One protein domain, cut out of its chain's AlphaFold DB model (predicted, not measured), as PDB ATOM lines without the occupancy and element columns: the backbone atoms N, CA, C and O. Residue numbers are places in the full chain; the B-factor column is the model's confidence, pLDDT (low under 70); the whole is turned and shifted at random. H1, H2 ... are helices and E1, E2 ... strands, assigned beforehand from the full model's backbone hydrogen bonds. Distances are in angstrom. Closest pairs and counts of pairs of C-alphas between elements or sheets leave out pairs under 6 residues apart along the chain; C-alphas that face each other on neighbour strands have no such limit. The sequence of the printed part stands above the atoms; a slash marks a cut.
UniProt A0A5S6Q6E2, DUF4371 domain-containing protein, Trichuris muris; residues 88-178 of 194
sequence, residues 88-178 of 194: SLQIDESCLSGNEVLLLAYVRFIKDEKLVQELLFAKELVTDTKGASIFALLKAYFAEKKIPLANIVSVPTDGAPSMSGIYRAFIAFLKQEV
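This is residues 88 to 178 of the 194 residues of the protein "DUF4371 domain-containing protein" of Trichuris muris (UniProt A0A5S6Q6E2). A long, strongly twisted ribbon of three antiparallel strands, E1, E2 and E3, makes the longest axis, and the helices gather along one side of it. H1 grazes the sheet, H3 lies farther out and packs on residues 131 to 135 of H1, and short H2 meets H3 at a corner. The 91 printed residues hold, in order, E1 E2 E3 H1 E4 H2 H3, a mixed class; the sheet order E1 - E2 - E3 is a meander, each strand the antiparallel neighbour of the one before. The whole is compact, with a radius of gyration of the C-alphas of 13.2 A and spans of 41 by 30 by 26 A.

E1, residues 88 to 95, begins at C-alpha 88 (-22.444, 23.306, -8.688) and is 23.3 A long. E2, residues 101 to 111, spans 30.9 A, and E3, residues 114 to 124, 30.6 A. H1, residues 131 to 145, spans 21.0 A. E4 is residues 152 to 154, 5.8 A, and H2 residues 161 to 164, 5.5 A. H3, residues 170 to 177, spans 11.3 A and ends at C-alpha 177 (-21.900, 32.341, -22.103).

E1 and E2 form a hairpin, with N 90 and O 106 2.8 A apart, within hydrogen-bond range. E2 and E3 form another, with N 109 and O 116 at 3.0 A. H1 only grazes the sheet, with residues 134 to 141; the C-alphas of Leu 103 and Ile 134, the closest of E2 and H1, are 7.5 A apart. H3 touches H1, closest at the C-alphas of Gly 131 and Phe 170, 4.0 A, at a steep tilt of 53 degrees, the same way. H2 and H3 touch only at the corner, closest at the C-alphas of Met 163 and Phe 170, 4.7 A. E4 pairs with no named strand; its closest C-alphas to E1 are those of Ser 154 and Ser 88, 4.7 A. In H1 every O i to N i+4 pair is within hydrogen-bond range, in H3 3 of 4; H2 is too short for such a pair.

The C-alphas farthest apart are those of Gly 98 and Glu 113, 42.1 A. The printed part has no cut, and no link is long. Mean pLDDT of the printed part is 89.4; residues 166 to 167 are under 70.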
ATOM      1  N   SER A  88     -22.995  24.277  -7.752       95.62
ATOM      2  CA  SER A  88     -22.444  23.306  -8.688       95.62
ATOM      3  C   SER A  88     -23.582  22.602  -9.418       95.62
ATOM      4  O   SER A  88     -24.536  22.163  -8.779       95.62
ATOM      5  N   LEU A  89     -23.457  22.444 -10.730       95.06
ATOM      6  CA  LEU A  89     -24.424  21.743 -11.572       95.06
ATOM      7  C   LEU A  89     -23.847  20.394 -12.008       95.06
ATOM      8  O   LEU A  89     -22.787  20.352 -12.616       95.06
ATOM      9  N   GLN A  90     -24.540  19.300 -11.732       93.25
ATOM     10  CA  GLN A  90     -24.217  17.979 -12.261       93.25
ATOM     11  C   GLN A  90     -25.293  17.582 -13.266       93.25
ATOM     12  O   GLN A  90     -26.480  17.772 -13.014       93.25
ATOM     13  N   ILE A  91     -24.871  17.045 -14.404       91.75
ATOM     14  CA  ILE A  91     -25.764  16.588 -15.465       91.75
ATOM     15  C   ILE A  91     -25.517  15.103 -15.681       91.75
ATOM     16  O   ILE A  91     -24.361  14.681 -15.712       91.75
ATOM     17  N   ASP A  92     -26.598  14.348 -15.820       89.38
ATOM     18  CA  ASP A  92     -26.580  12.917 -16.094       89.38
ATOM     19  C   ASP A  92     -27.618  12.552 -17.165       89.38
ATOM     20  O   ASP A  92     -28.618  13.256 -17.346       89.38
ATOM     21  N   GLU A  93     -27.372  11.464 -17.887       88.19
ATOM     22  CA  GLU A  93     -28.256  10.935 -18.927       88.19
ATOM     23  C   GLU A  93     -28.845   9.598 -18.456       88.19
ATOM     24  O   GLU A  93     -28.118   8.653 -18.158       88.19
ATOM     25  N   SER A  94     -30.173   9.487 -18.420       88.12
ATOM     26  CA  SER A  94     -30.869   8.245 -18.079       88.12
ATOM     27  C   SER A  94     -31.676   7.743 -19.269       88.12
ATOM     28  O   SER A  94     -32.572   8.429 -19.753       88.12
ATOM     29  N   CYS A  95     -31.418   6.514 -19.707       84.94
ATOM     30  CA  CYS A  95     -32.197   5.868 -20.762       84.94
ATOM     31  C   CYS A  95     -33.453   5.203 -20.181       84.94
ATOM     32  O   CYS A  95     -33.363   4.404 -19.247       84.94
ATOM     33  N   LEU A  96     -34.616   5.494 -20.758       81.62
ATOM     34  CA  LEU A  96     -35.869   4.798 -20.479       81.62
ATOM     35  C   LEU A  96     -36.115   3.677 -21.501       81.62
ATOM     36  O   LEU A  96     -35.474   3.583 -22.552       81.62
ATOM     37  N   SER A  97     -37.065   2.797 -21.192       79.00
ATOM     38  CA  SER A  97     -37.534   1.783 -22.137       79.00
ATOM     39  C   SER A  97     -38.166   2.460 -23.357       79.00
ATOM     40  O   SER A  97     -39.160   3.156 -23.199       79.00
ATOM     41  N   GLY A  98     -37.631   2.220 -24.558       74.50
ATOM     42  CA  GLY A  98     -38.181   2.784 -25.801       74.50
ATOM     43  C   GLY A  98     -37.288   3.786 -26.541       74.50
ATOM     44  O   GLY A  98     -37.790   4.475 -27.417       74.50
ATOM     45  N   ASN A  99     -35.980   3.838 -26.245       73.06
ATOM     46  CA  ASN A  99     -35.005   4.797 -26.808       73.06
ATOM     47  C   ASN A  99     -35.234   6.265 -26.401       73.06
ATOM     48  O   ASN A  99     -34.628   7.163 -26.981       73.06
ATOM     49  N   GLU A 100     -36.067   6.508 -25.394       83.62
ATOM     50  CA  GLU A 100     -36.219   7.825 -24.781       83.62
ATOM     51  C   GLU A 100     -35.046   8.078 -23.824       83.62
ATOM     52  O   GLU A 100     -34.676   7.213 -23.024       83.62
ATOM     53  N   VAL A 101     -34.455   9.270 -23.901       87.75
ATOM     54  CA  VAL A 101     -33.361   9.691 -23.016       87.75
ATOM     55  C   VAL A 101     -33.844  10.856 -22.168       87.75
ATOM     56  O   VAL A 101     -34.335  11.857 -22.687       87.75
ATOM     57  N   LEU A 102     -33.690  10.737 -20.853       91.88
ATOM     58  CA  LEU A 102     -33.899  11.818 -19.902       91.88
ATOM     59  C   LEU A 102     -32.568  12.477 -19.567       91.88
ATOM     60  O   LEU A 102     -31.607  11.812 -19.188       91.88
ATOM     61  N   LEU A 103     -32.553  13.801 -19.629       92.38
ATOM     62  CA  LEU A 103     -31.512  14.622 -19.047       92.38
ATOM     63  C   LEU A 103     -31.882  14.939 -17.597       92.38
ATOM     64  O   LEU A 103     -32.892  15.603 -17.330       92.38
ATOM     65  N   LEU A 104     -31.056  14.474 -16.670       93.62
ATOM     66  CA  LEU A 104     -31.164  14.746 -15.245       93.62
ATOM     67  C   LEU A 104     -30.195  15.870 -14.884       93.62
ATOM     68  O   LEU A 104     -29.009  15.805 -15.201       93.62
ATOM     69  N   ALA A 105     -30.690  16.900 -14.205       95.38
ATOM     70  CA  ALA A 105     -29.865  17.980 -13.685       95.38
ATOM     71  C   ALA A 105     -29.956  18.008 -12.161       95.38
ATOM     72  O   ALA A 105     -31.038  18.172 -11.605       95.38
ATOM     73  N   TYR A 106     -28.817  17.893 -11.488       96.19
ATOM     74  CA  TYR A 106     -28.688  18.012 -10.041       96.19
ATOM     75  C   TYR A 106     -27.929  19.283  -9.686       96.19
ATOM     76  O   TYR A 106     -26.970  19.662 -10.360       96.19
ATOM     77  N   VAL A 107     -28.320  19.925  -8.592       96.75
ATOM     78  CA  VAL A 107     -27.637  21.109  -8.065       96.75
ATOM     79  C   VAL A 107     -27.098  20.826  -6.676       96.75
ATOM     80  O   VAL A 107     -27.786  20.235  -5.848       96.75
ATOM     81  N   ARG A 108     -25.863  21.263  -6.414       96.88
ATOM     82  CA  ARG A 108     -25.254  21.263  -5.080       96.88
ATOM     83  C   ARG A 108     -24.958  22.690  -4.646       96.88
ATOM     84  O   ARG A 108     -24.249  23.404  -5.353       96.88
ATOM     85  N   PHE A 109     -25.475  23.097  -3.494       95.44
ATOM     86  CA  PHE A 109     -25.299  24.449  -2.957       95.44
ATOM     87  C   PHE A 109     -25.322  24.449  -1.429       95.44
ATOM     88  O   PHE A 109     -25.718  23.466  -0.804       95.44
ATOM     89  N   ILE A 110     -24.869  25.545  -0.824       92.81
ATOM     90  CA  ILE A 110     -24.919  25.723   0.628       92.81
ATOM     91  C   ILE A 110     -26.238  26.396   0.999       92.81
ATOM     92  O   ILE A 110     -26.550  27.475   0.495       92.81
ATOM     93  N   LYS A 111     -26.996  25.773   1.900       91.19
ATOM     94  CA  LYS A 111     -28.222  26.317   2.488       91.19
ATOM     95  C   LYS A 111     -28.194  26.071   3.990       91.19
ATOM     96  O   LYS A 111     -27.973  24.939   4.411       91.19
ATOM     97  N   ASP A 112     -28.391  27.122   4.781       93.06
ATOM     98  CA  ASP A 112     -28.363  27.046   6.250       93.06
ATOM     99  C   ASP A 112     -27.090  26.345   6.774       93.06
ATOM    100  O   ASP A 112     -27.153  25.420   7.582       93.06
ATOM    101  N   GLU A 113     -25.932  26.746   6.229       93.00
ATOM    102  CA  GLU A 113     -24.594  26.188   6.510       93.00
ATOM    103  C   GLU A 113     -24.412  24.695   6.181       93.00
ATOM    104  O   GLU A 113     -23.389  24.094   6.512       93.00
ATOM    105  N   LYS A 114     -25.370  24.082   5.481       93.44
ATOM    106  CA  LYS A 114     -25.310  22.681   5.062       93.44
ATOM    107  C   LYS A 114     -25.165  22.573   3.556       93.44
ATOM    108  O   LYS A 114     -25.797  23.306   2.800       93.44
ATOM    109  N   LEU A 115     -24.349  21.615   3.123       92.94
ATOM    110  CA  LEU A 115     -24.312  21.206   1.727       92.94
ATOM    111  C   LEU A 115     -25.603  20.451   1.402       92.94
ATOM    112  O   LEU A 115     -25.904  19.430   2.020       92.94
ATOM    113  N   VAL A 116     -26.348  20.963   0.432       93.75
ATOM    114  CA  VAL A 116     -27.605  20.396  -0.049       93.75
ATOM    115  C   VAL A 116     -27.416  19.960  -1.495       93.75
ATOM    116  O   VAL A 116     -26.824  20.693  -2.287       93.75
ATOM    117  N   GLN A 117     -27.919  18.771  -1.830       95.44
ATOM    118  CA  GLN A 117     -28.027  18.279  -3.199       95.44
ATOM    119  C   GLN A 117     -29.498  18.033  -3.520       95.44
ATOM    120  O   GLN A 117     -30.152  17.286  -2.802       95.44
ATOM    121  N   GLU A 118     -29.988  18.609  -4.614       95.25
ATOM    122  CA  GLU A 118     -31.373  18.440  -5.065       95.25
ATOM    123  C   GLU A 118     -31.420  18.133  -6.563       95.25
ATOM    124  O   GLU A 118     -30.552  18.569  -7.328       95.25
ATOM    125  N   LEU A 119     -32.446  17.393  -6.985       95.56
ATOM    126  CA  LEU A 119     -32.783  17.245  -8.399       95.56
ATOM    127  C   LEU A 119     -33.461  18.537  -8.868       95.56
ATOM    128  O   LEU A 119     -34.527  18.895  -8.376       95.56
ATOM    129  N   LEU A 120     -32.844  19.229  -9.824       96.62
ATOM    130  CA  LEU A 120     -33.395  20.439 -10.424       96.62
ATOM    131  C   LEU A 120     -34.488  20.102 -11.439       96.62
ATOM    132  O   LEU A 120     -35.583  20.645 -11.364       96.62
ATOM    133  N   PHE A 121     -34.194  19.203 -12.379       95.31
ATOM    134  CA  PHE A 121     -35.191  18.693 -13.317       95.31
ATOM    135  C   PHE A 121     -34.799  17.325 -13.877       95.31
ATOM    136  O   PHE A 121     -33.624  16.959 -13.919       95.31
ATOM    137  N   ALA A 122     -35.809  16.620 -14.384       94.06
ATOM    138  CA  ALA A 122     -35.675  15.489 -15.290       94.06
ATOM    139  C   ALA A 122     -36.496  15.806 -16.547       94.06
ATOM    140  O   ALA A 122     -37.721  15.905 -16.471       94.06
ATOM    141  N   LYS A 123     -35.835  16.046 -17.683       92.62
ATOM    142  CA  LYS A 123     -36.504  16.436 -18.935       92.62
ATOM    143  C   LYS A 123     -36.059  15.556 -20.089       92.62
ATOM    144  O   LYS A 123     -34.894  15.190 -20.178       92.62
ATOM    145  N   GLU A 124     -36.990  15.243 -20.977       91.75
ATOM    146  CA  GLU A 124     -36.714  14.448 -22.168       91.75
ATOM    147  C   GLU A 124     -35.790  15.187 -23.142       91.75
ATOM    148  O   GLU A 124     -35.947  16.385 -23.408       91.75
ATOM    149  N   LEU A 125     -34.833  14.450 -23.695       88.62
ATOM    150  CA  LEU A 125     -33.914  14.913 -24.718       88.62
ATOM    151  C   LEU A 125     -34.381  14.400 -26.088       88.62
ATOM    152  O   LEU A 125     -33.959  13.355 -26.568       88.62
ATOM    153  N   VAL A 126     -35.266  15.171 -26.720       78.56
ATOM    154  CA  VAL A 126     -36.026  14.771 -27.924       78.56
ATOM    155  C   VAL A 126     -35.157  14.572 -29.182       78.56
ATOM    156  O   VAL A 126     -35.583  13.940 -30.143       78.56
ATOM    157  N   THR A 127     -33.954  15.149 -29.228       75.44
ATOM    158  CA  THR A 127     -33.158  15.250 -30.466       75.44
ATOM    159  C   THR A 127     -31.979  14.282 -30.504       75.44
ATOM    160  O   THR A 127     -31.982  13.328 -31.275       75.44
ATOM    161  N   ASP A 128     -30.942  14.553 -29.716       83.19
ATOM    162  CA  ASP A 128     -29.741  13.734 -29.583       83.19
ATOM    163  C   ASP A 128     -29.035  14.024 -28.252       83.19
ATOM    164  O   ASP A 128     -29.333  15.010 -27.581       83.19
ATOM    165  N   THR A 129     -28.053  13.196 -27.891       84.69
ATOM    166  CA  THR A 129     -27.222  13.349 -26.683       84.69
ATOM    167  C   THR A 129     -25.990  14.235 -26.910       84.69
ATOM    168  O   THR A 129     -24.959  14.099 -26.250       84.69
ATOM    169  N   LYS A 130     -26.029  15.159 -27.883       89.62
ATOM    170  CA  LYS A 130     -24.893  16.059 -28.131       89.62
ATOM    171  C   LYS A 130     -24.890  17.204 -27.126       89.62
ATOM    172  O   LYS A 130     -25.931  17.735 -26.747       89.62
ATOM    173  N   GLY A 131     -23.690  17.693 -26.811       89.56
ATOM    174  CA  GLY A 131     -23.501  18.814 -25.888       89.56
ATOM    175  C   GLY A 131     -24.289  20.080 -26.242       89.56
ATOM    176  O   GLY A 131     -24.699  20.809 -25.344       89.56
ATOM    177  N   ALA A 132     -24.544  20.330 -27.532       91.06
ATOM    178  CA  ALA A 132     -25.361  21.456 -27.990       91.06
ATOM    179  C   ALA A 132     -26.836  21.322 -27.575       91.06
ATOM    180  O   ALA A 132     -27.424  22.290 -27.096       91.06
ATOM    181  N   SER A 133     -27.417  20.131 -27.732       92.19
ATOM    182  CA  SER A 133     -28.810  19.833 -27.382       92.19
ATOM    183  C   SER A 133     -29.014  19.895 -25.870       92.19
ATOM    184  O   SER A 133     -29.944  20.543 -25.392       92.19
ATOM    185  N   ILE A 134     -28.065  19.328 -25.117       92.62
ATOM    186  CA  ILE A 134     -28.009  19.405 -23.651       92.62
ATOM    187  C   ILE A 134     -27.944  20.867 -23.191       92.62
ATOM    188  O   ILE A 134     -28.729  21.300 -22.346       92.62
ATOM    189  N   PHE A 135     -27.035  21.656 -23.775       93.62
ATOM    190  CA  PHE A 135     -26.884  23.067 -23.426       93.62
ATOM    191  C   PHE A 135     -28.131  23.891 -23.770       93.62
ATOM    192  O   PHE A 135     -28.559  24.712 -22.961       93.62
ATOM    193  N   ALA A 136     -28.742  23.662 -24.935       94.31
ATOM    194  CA  ALA A 136     -29.953  24.364 -25.350       94.31
ATOM    195  C   ALA A 136     -31.127  24.101 -24.395       94.31
ATOM    196  O   ALA A 136     -31.815  25.047 -24.007       94.31
ATOM    197  N   LEU A 137     -31.318  22.846 -23.970       94.75
ATOM    198  CA  LEU A 137     -32.343  22.472 -22.995       94.75
ATOM    199  C   LEU A 137     -32.102  23.174 -21.653       94.75
ATOM    200  O   LEU A 137     -33.007  23.827 -21.130       94.75
ATOM    201  N   LEU A 138     -30.871  23.106 -21.131       95.31
ATOM    202  CA  LEU A 138     -30.504  23.778 -19.884       95.31
ATOM    203  C   LEU A 138     -30.739  25.293 -19.975       95.31
ATOM    204  O   LEU A 138     -31.354  25.879 -19.087       95.31
ATOM    205  N   LYS A 139     -30.279  25.930 -21.058       95.38
ATOM    206  CA  LYS A 139     -30.417  27.375 -21.271       95.38
ATOM    207  C   LYS A 139     -31.885  27.793 -21.341       95.38
ATOM    208  O   LYS A 139     -32.251  28.795 -20.728       95.38
ATOM    209  N   ALA A 140     -32.727  27.022 -22.031       96.56
ATOM    210  CA  ALA A 140     -34.165  27.267 -22.085       96.56
ATOM    211  C   ALA A 140     -34.808  27.171 -20.693       96.56
ATOM    212  O   ALA A 140     -35.540  28.076 -20.299       96.56
ATOM    213  N   TYR A 141     -34.469  26.133 -19.921       96.81
ATOM    214  CA  TYR A 141     -34.964  25.964 -18.553       96.81
ATOM    215  C   TYR A 141     -34.545  27.125 -17.637       96.81
ATOM    216  O   TYR A 141     -35.365  27.698 -16.919       96.81
ATOM    217  N   PHE A 142     -33.272  27.522 -17.683       97.25
ATOM    218  CA  PHE A 142     -32.748  28.609 -16.855       97.25
ATOM    219  C   PHE A 142     -33.382  29.953 -17.221       97.25
ATOM    220  O   PHE A 142     -33.710  30.736 -16.330       97.25
ATOM    221  N   ALA A 143     -33.611  30.207 -18.513       97.56
ATOM    222  CA  ALA A 143     -34.324  31.393 -18.973       97.56
ATOM    223  C   ALA A 143     -35.783  31.409 -18.482       97.56
ATOM    224  O   ALA A 143     -36.237  32.426 -17.957       97.56
ATOM    225  N   GLU A 144     -36.490  30.278 -18.584       97.31
ATOM    226  CA  GLU A 144     -37.867  30.107 -18.103       97.31
ATOM    227  C   GLU A 144     -37.978  30.391 -16.594       97.31
ATOM    228  O   GLU A 144     -38.802  31.203 -16.163       97.31
ATOM    229  N   LYS A 145     -37.095  29.790 -15.789       96.69
ATOM    230  CA  LYS A 145     -37.081  29.922 -14.320       96.69
ATOM    231  C   LYS A 145     -36.344  31.167 -13.810       96.69
ATOM    232  O   LYS A 145     -36.295  31.411 -12.596       96.69
ATOM    233  N   LYS A 146     -35.809  31.980 -14.729       97.81
ATOM    234  CA  LYS A 146     -35.041  33.212 -14.474       97.81
ATOM    235  C   LYS A 146     -33.813  32.980 -13.586       97.81
ATOM    236  O   LYS A 146     -33.504  33.816 -12.739       97.81
ATOM    237  N   ILE A 147     -33.143  31.842 -13.750       97.81
ATOM    238  CA  ILE A 147     -31.920  31.488 -13.022       97.81
ATOM    239  C   ILE A 147     -30.715  32.022 -13.810       97.81
ATOM    240  O   ILE A 147     -30.525  31.626 -14.962       97.81
ATOM    241  N   PRO A 148     -29.884  32.906 -13.230       96.25
ATOM    242  CA  PRO A 148     -28.679  33.380 -13.899       96.25
ATOM    243  C   PRO A 148     -27.677  32.237 -14.099       96.25
ATOM    244  O   PRO A 148     -27.266  31.596 -13.133       96.25
ATOM    245  N   LEU A 149     -27.217  32.022 -15.335       95.00
ATOM    246  CA  LEU A 149     -26.151  31.047 -15.619       95.00
ATOM    247  C   LEU A 149     -24.856  31.370 -14.855       95.00
ATOM    248  O   LEU A 149     -24.119  30.458 -14.496       95.00
ATOM    249  N   ALA A 150     -24.606  32.649 -14.555       94.25
ATOM    250  CA  ALA A 150     -23.435  33.109 -13.806       94.25
ATOM    251  C   ALA A 150     -23.367  32.573 -12.362       94.25
ATOM    252  O   ALA A 150     -22.308  32.630 -11.740       94.25
ATOM    253  N   ASN A 151     -24.471  32.036 -11.832       95.00
ATOM    254  CA  ASN A 151     -24.488  31.393 -10.518       95.00
ATOM    255  C   ASN A 151     -23.896  29.972 -10.549       95.00
ATOM    256  O   ASN A 151     -23.619  29.407  -9.490       95.00
ATOM    257  N   ILE A 152     -23.679  29.394 -11.734       94.38
ATOM    258  CA  ILE A 152     -22.981  28.118 -11.878       94.38
ATOM    259  C   ILE A 152     -21.484  28.360 -11.661       94.38
ATOM    260  O   ILE A 152     -20.833  29.024 -12.471       94.38
ATOM    261  N   VAL A 153     -20.939  27.779 -10.589       92.19
ATOM    262  CA  VAL A 153     -19.509  27.889 -10.235       92.19
ATOM    263  C   VAL A 153     -18.687  26.675 -10.659       92.19
ATOM    264  O   VAL A 153     -17.478  26.764 -10.873       92.19
ATOM    265  N   SER A 154     -19.335  25.521 -10.807       90.75
ATOM    266  CA  SER A 154     -18.687  24.290 -11.247       90.75
ATOM    267  C   SER A 154     -19.668  23.358 -11.932       90.75
ATOM    268  O   SER A 154     -20.850  23.316 -11.593       90.75
ATOM    269  N   VAL A 155     -19.148  22.570 -12.870       90.62
ATOM    270  CA  VAL A 155     -19.886  21.473 -13.493       90.62
ATOM    271  C   VAL A 155     -19.017  20.217 -13.490       90.62
ATOM    272  O   VAL A 155     -18.131  20.092 -14.340       90.62
ATOM    273  N   PRO A 156     -19.215  19.297 -12.532       86.06
ATOM    274  CA  PRO A 156     -18.595  17.985 -12.568       86.06
ATOM    275  C   PRO A 156     -19.147  17.199 -13.758       86.06
ATOM    276  O   PRO A 156     -20.357  17.104 -13.946       86.06
ATOM    277  N   THR A 157     -18.250  16.639 -14.561       81.69
ATOM    278  CA  THR A 157     -18.592  15.791 -15.708       81.69
ATOM    279  C   THR A 157     -17.824  14.485 -15.598       81.69
ATOM    280  O   THR A 157     -16.645  14.511 -15.238       81.69
ATOM    281  N   ASP A 158     -18.442  13.375 -15.977       79.75
ATOM    282  CA  ASP A 158     -17.822  12.045 -16.043       79.75
ATOM    283  C   ASP A 158     -16.766  11.901 -17.162       79.75
ATOM    284  O   ASP A 158     -16.050  10.904 -17.229       79.75
ATOM    285  N   GLY A 159     -16.629  12.912 -18.024       77.06
ATOM    286  CA  GLY A 159     -15.686  12.903 -19.137       77.06
ATOM    287  C   GLY A 159     -16.298  12.466 -20.465       77.06
ATOM    288  O   GLY A 159     -15.551  12.351 -21.442       77.06
ATOM    289  N   ALA A 160     -17.616  12.242 -20.533       81.75
ATOM    290  CA  ALA A 160     -18.295  11.906 -21.777       81.75
ATOM    291  C   ALA A 160     -17.971  12.942 -22.879       81.75
ATOM    292  O   ALA A 160     -17.965  14.152 -22.612       81.75
ATOM    293  N   PRO A 161     -17.710  12.522 -24.136       80.62
ATOM    294  CA  PRO A 161     -17.360  13.448 -25.215       80.62
ATOM    295  C   PRO A 161     -18.401  14.553 -25.459       80.62
ATOM    296  O   PRO A 161     -18.031  15.673 -25.822       80.62
ATOM    297  N   SER A 162     -19.686  14.258 -25.227       81.25
ATOM    298  CA  SER A 162     -20.799  15.215 -25.277       81.25
ATOM    299  C   SER A 162     -20.722  16.284 -24.183       81.25
ATOM    300  O   SER A 162     -21.181  17.406 -24.403       81.25
ATOM    301  N   MET A 163     -20.085  15.982 -23.050       86.31
ATOM    302  CA  MET A 163     -20.002  16.845 -21.873       86.31
ATOM    303  C   MET A 163     -18.695  17.641 -21.808       86.31
ATOM    304  O   MET A 163     -18.731  18.864 -21.653       86.31
ATOM    305  N   SER A 164     -17.546  16.986 -22.007       78.00
ATOM    306  CA  SER A 164     -16.217  17.547 -21.687       78.00
ATOM    307  C   SER A 164     -15.324  17.865 -22.895       78.00
ATOM    308  O   SER A 164     -14.185  18.299 -22.723       78.00
ATOM    309  N   GLY A 165     -15.796  17.640 -24.122       75.44
ATOM    310  CA  GLY A 165     -15.069  17.997 -25.346       75.44
ATOM    311  C   GLY A 165     -14.782  19.503 -25.493       75.44
ATOM    312  O   GLY A 165     -15.514  20.363 -25.015       75.44
ATOM    313  N   ILE A 166     -13.699  19.834 -26.200       65.19
ATOM    314  CA  ILE A 166     -13.142  21.202 -26.238       65.19
ATOM    315  C   ILE A 166     -14.007  22.181 -27.049       65.19
ATOM    316  O   ILE A 166     -14.128  23.341 -26.675       65.19
ATOM    317  N   TYR A 167     -14.599  21.725 -28.159       61.16
ATOM    318  CA  TYR A 167     -15.226  22.622 -29.145       61.16
ATOM    319  C   TYR A 167     -16.750  22.515 -29.233       61.16
ATOM    320  O   TYR A 167     -17.411  23.493 -29.563       61.16
ATOM    321  N   ARG A 168     -17.317  21.323 -29.011       78.56
ATOM    322  CA  ARG A 168     -18.743  21.029 -29.283       78.56
ATOM    323  C   ARG A 168     -19.448  20.315 -28.134       78.56
ATOM    324  O   ARG A 168     -20.504  19.721 -28.338       78.56
ATOM    325  N   ALA A 169     -18.842  20.330 -26.956       85.69
ATOM    326  CA  ALA A 169     -19.424  19.717 -25.780       85.69
ATOM    327  C   ALA A 169     -20.154  20.744 -24.922       85.69
ATOM    328  O   ALA A 169     -19.949  21.949 -25.072       85.69
ATOM    329  N   PHE A 170     -20.974  20.249 -24.003       87.94
ATOM    330  CA  PHE A 170     -21.764  21.057 -23.082       87.94
ATOM    331  C   PHE A 170     -20.927  22.146 -22.388       87.94
ATOM    332  O   PHE A 170     -21.277  23.325 -22.444       87.94
ATOM    333  N   ILE A 171     -19.778  21.777 -21.805       87.56
ATOM    334  CA  ILE A 171     -18.908  22.720 -21.083       87.56
ATOM    335  C   ILE A 171     -18.370  23.822 -22.002       87.56
ATOM    336  O   ILE A 171     -18.224  24.962 -21.566       87.56
ATOM    337  N   ALA A 172     -18.075  23.502 -23.264       88.00
ATOM    338  CA  ALA A 172     -17.573  24.482 -24.222       88.00
ATOM    339  C   ALA A 172     -18.623  25.563 -24.511       88.00
ATOM    340  O   ALA A 172     -18.289  26.745 -24.513       88.00
ATOM    341  N   PHE A 173     -19.887  25.169 -24.690       90.56
ATOM    342  CA  PHE A 173     -20.987  26.116 -24.885       90.56
ATOM    343  C   PHE A 173     -21.272  26.936 -23.627       90.56
ATOM    344  O   PHE A 173     -21.426  28.150 -23.715       90.56
ATOM    345  N   LEU A 174     -21.263  26.305 -22.451       90.06
ATOM    346  CA  LEU A 174     -21.489  27.017 -21.197       90.06
ATOM    347  C   LEU A 174     -20.416  28.093 -20.955       90.06
ATOM    348  O   LEU A 174     -20.746  29.225 -20.620       90.06
ATOM    349  N   LYS A 175     -19.139  27.782 -21.206       88.06
ATOM    350  CA  LYS A 175     -18.031  28.743 -21.069       88.06
ATOM    351  C   LYS A 175     -18.109  29.934 -22.023       88.06
ATOM    352  O   LYS A 175     -17.584  30.988 -21.692       88.06
ATOM    353  N   GLN A 176     -18.733  29.781 -23.190       89.56
ATOM    354  CA  GLN A 176     -18.941  30.909 -24.106       89.56
ATOM    355  C   GLN A 176     -19.923  31.936 -23.529       89.56
ATOM    356  O   GLN A 176     -19.827  33.116 -23.847       89.56
ATOM    357  N   GLU A 177     -20.847  31.496 -22.676       88.50
ATOM    358  CA  GLU A 177     -21.900  32.341 -22.103       88.50
ATOM    359  C   GLU A 177     -21.531  32.873 -20.719       88.50
ATOM    360  O   GLU A 177     -21.956  33.964 -20.343       88.50
ATOM    361  N   VAL A 178     -20.716  32.124 -19.974       86.88
ATOM    362  CA  VAL A 178     -20.209  32.515 -18.655       86.88
ATOM    363  C   VAL A 178     -18.692  32.294 -18.548       86.88
ATOM    364  O   VAL A 178     -18.234  31.394 -17.840       86.88
TER     365      VAL A 178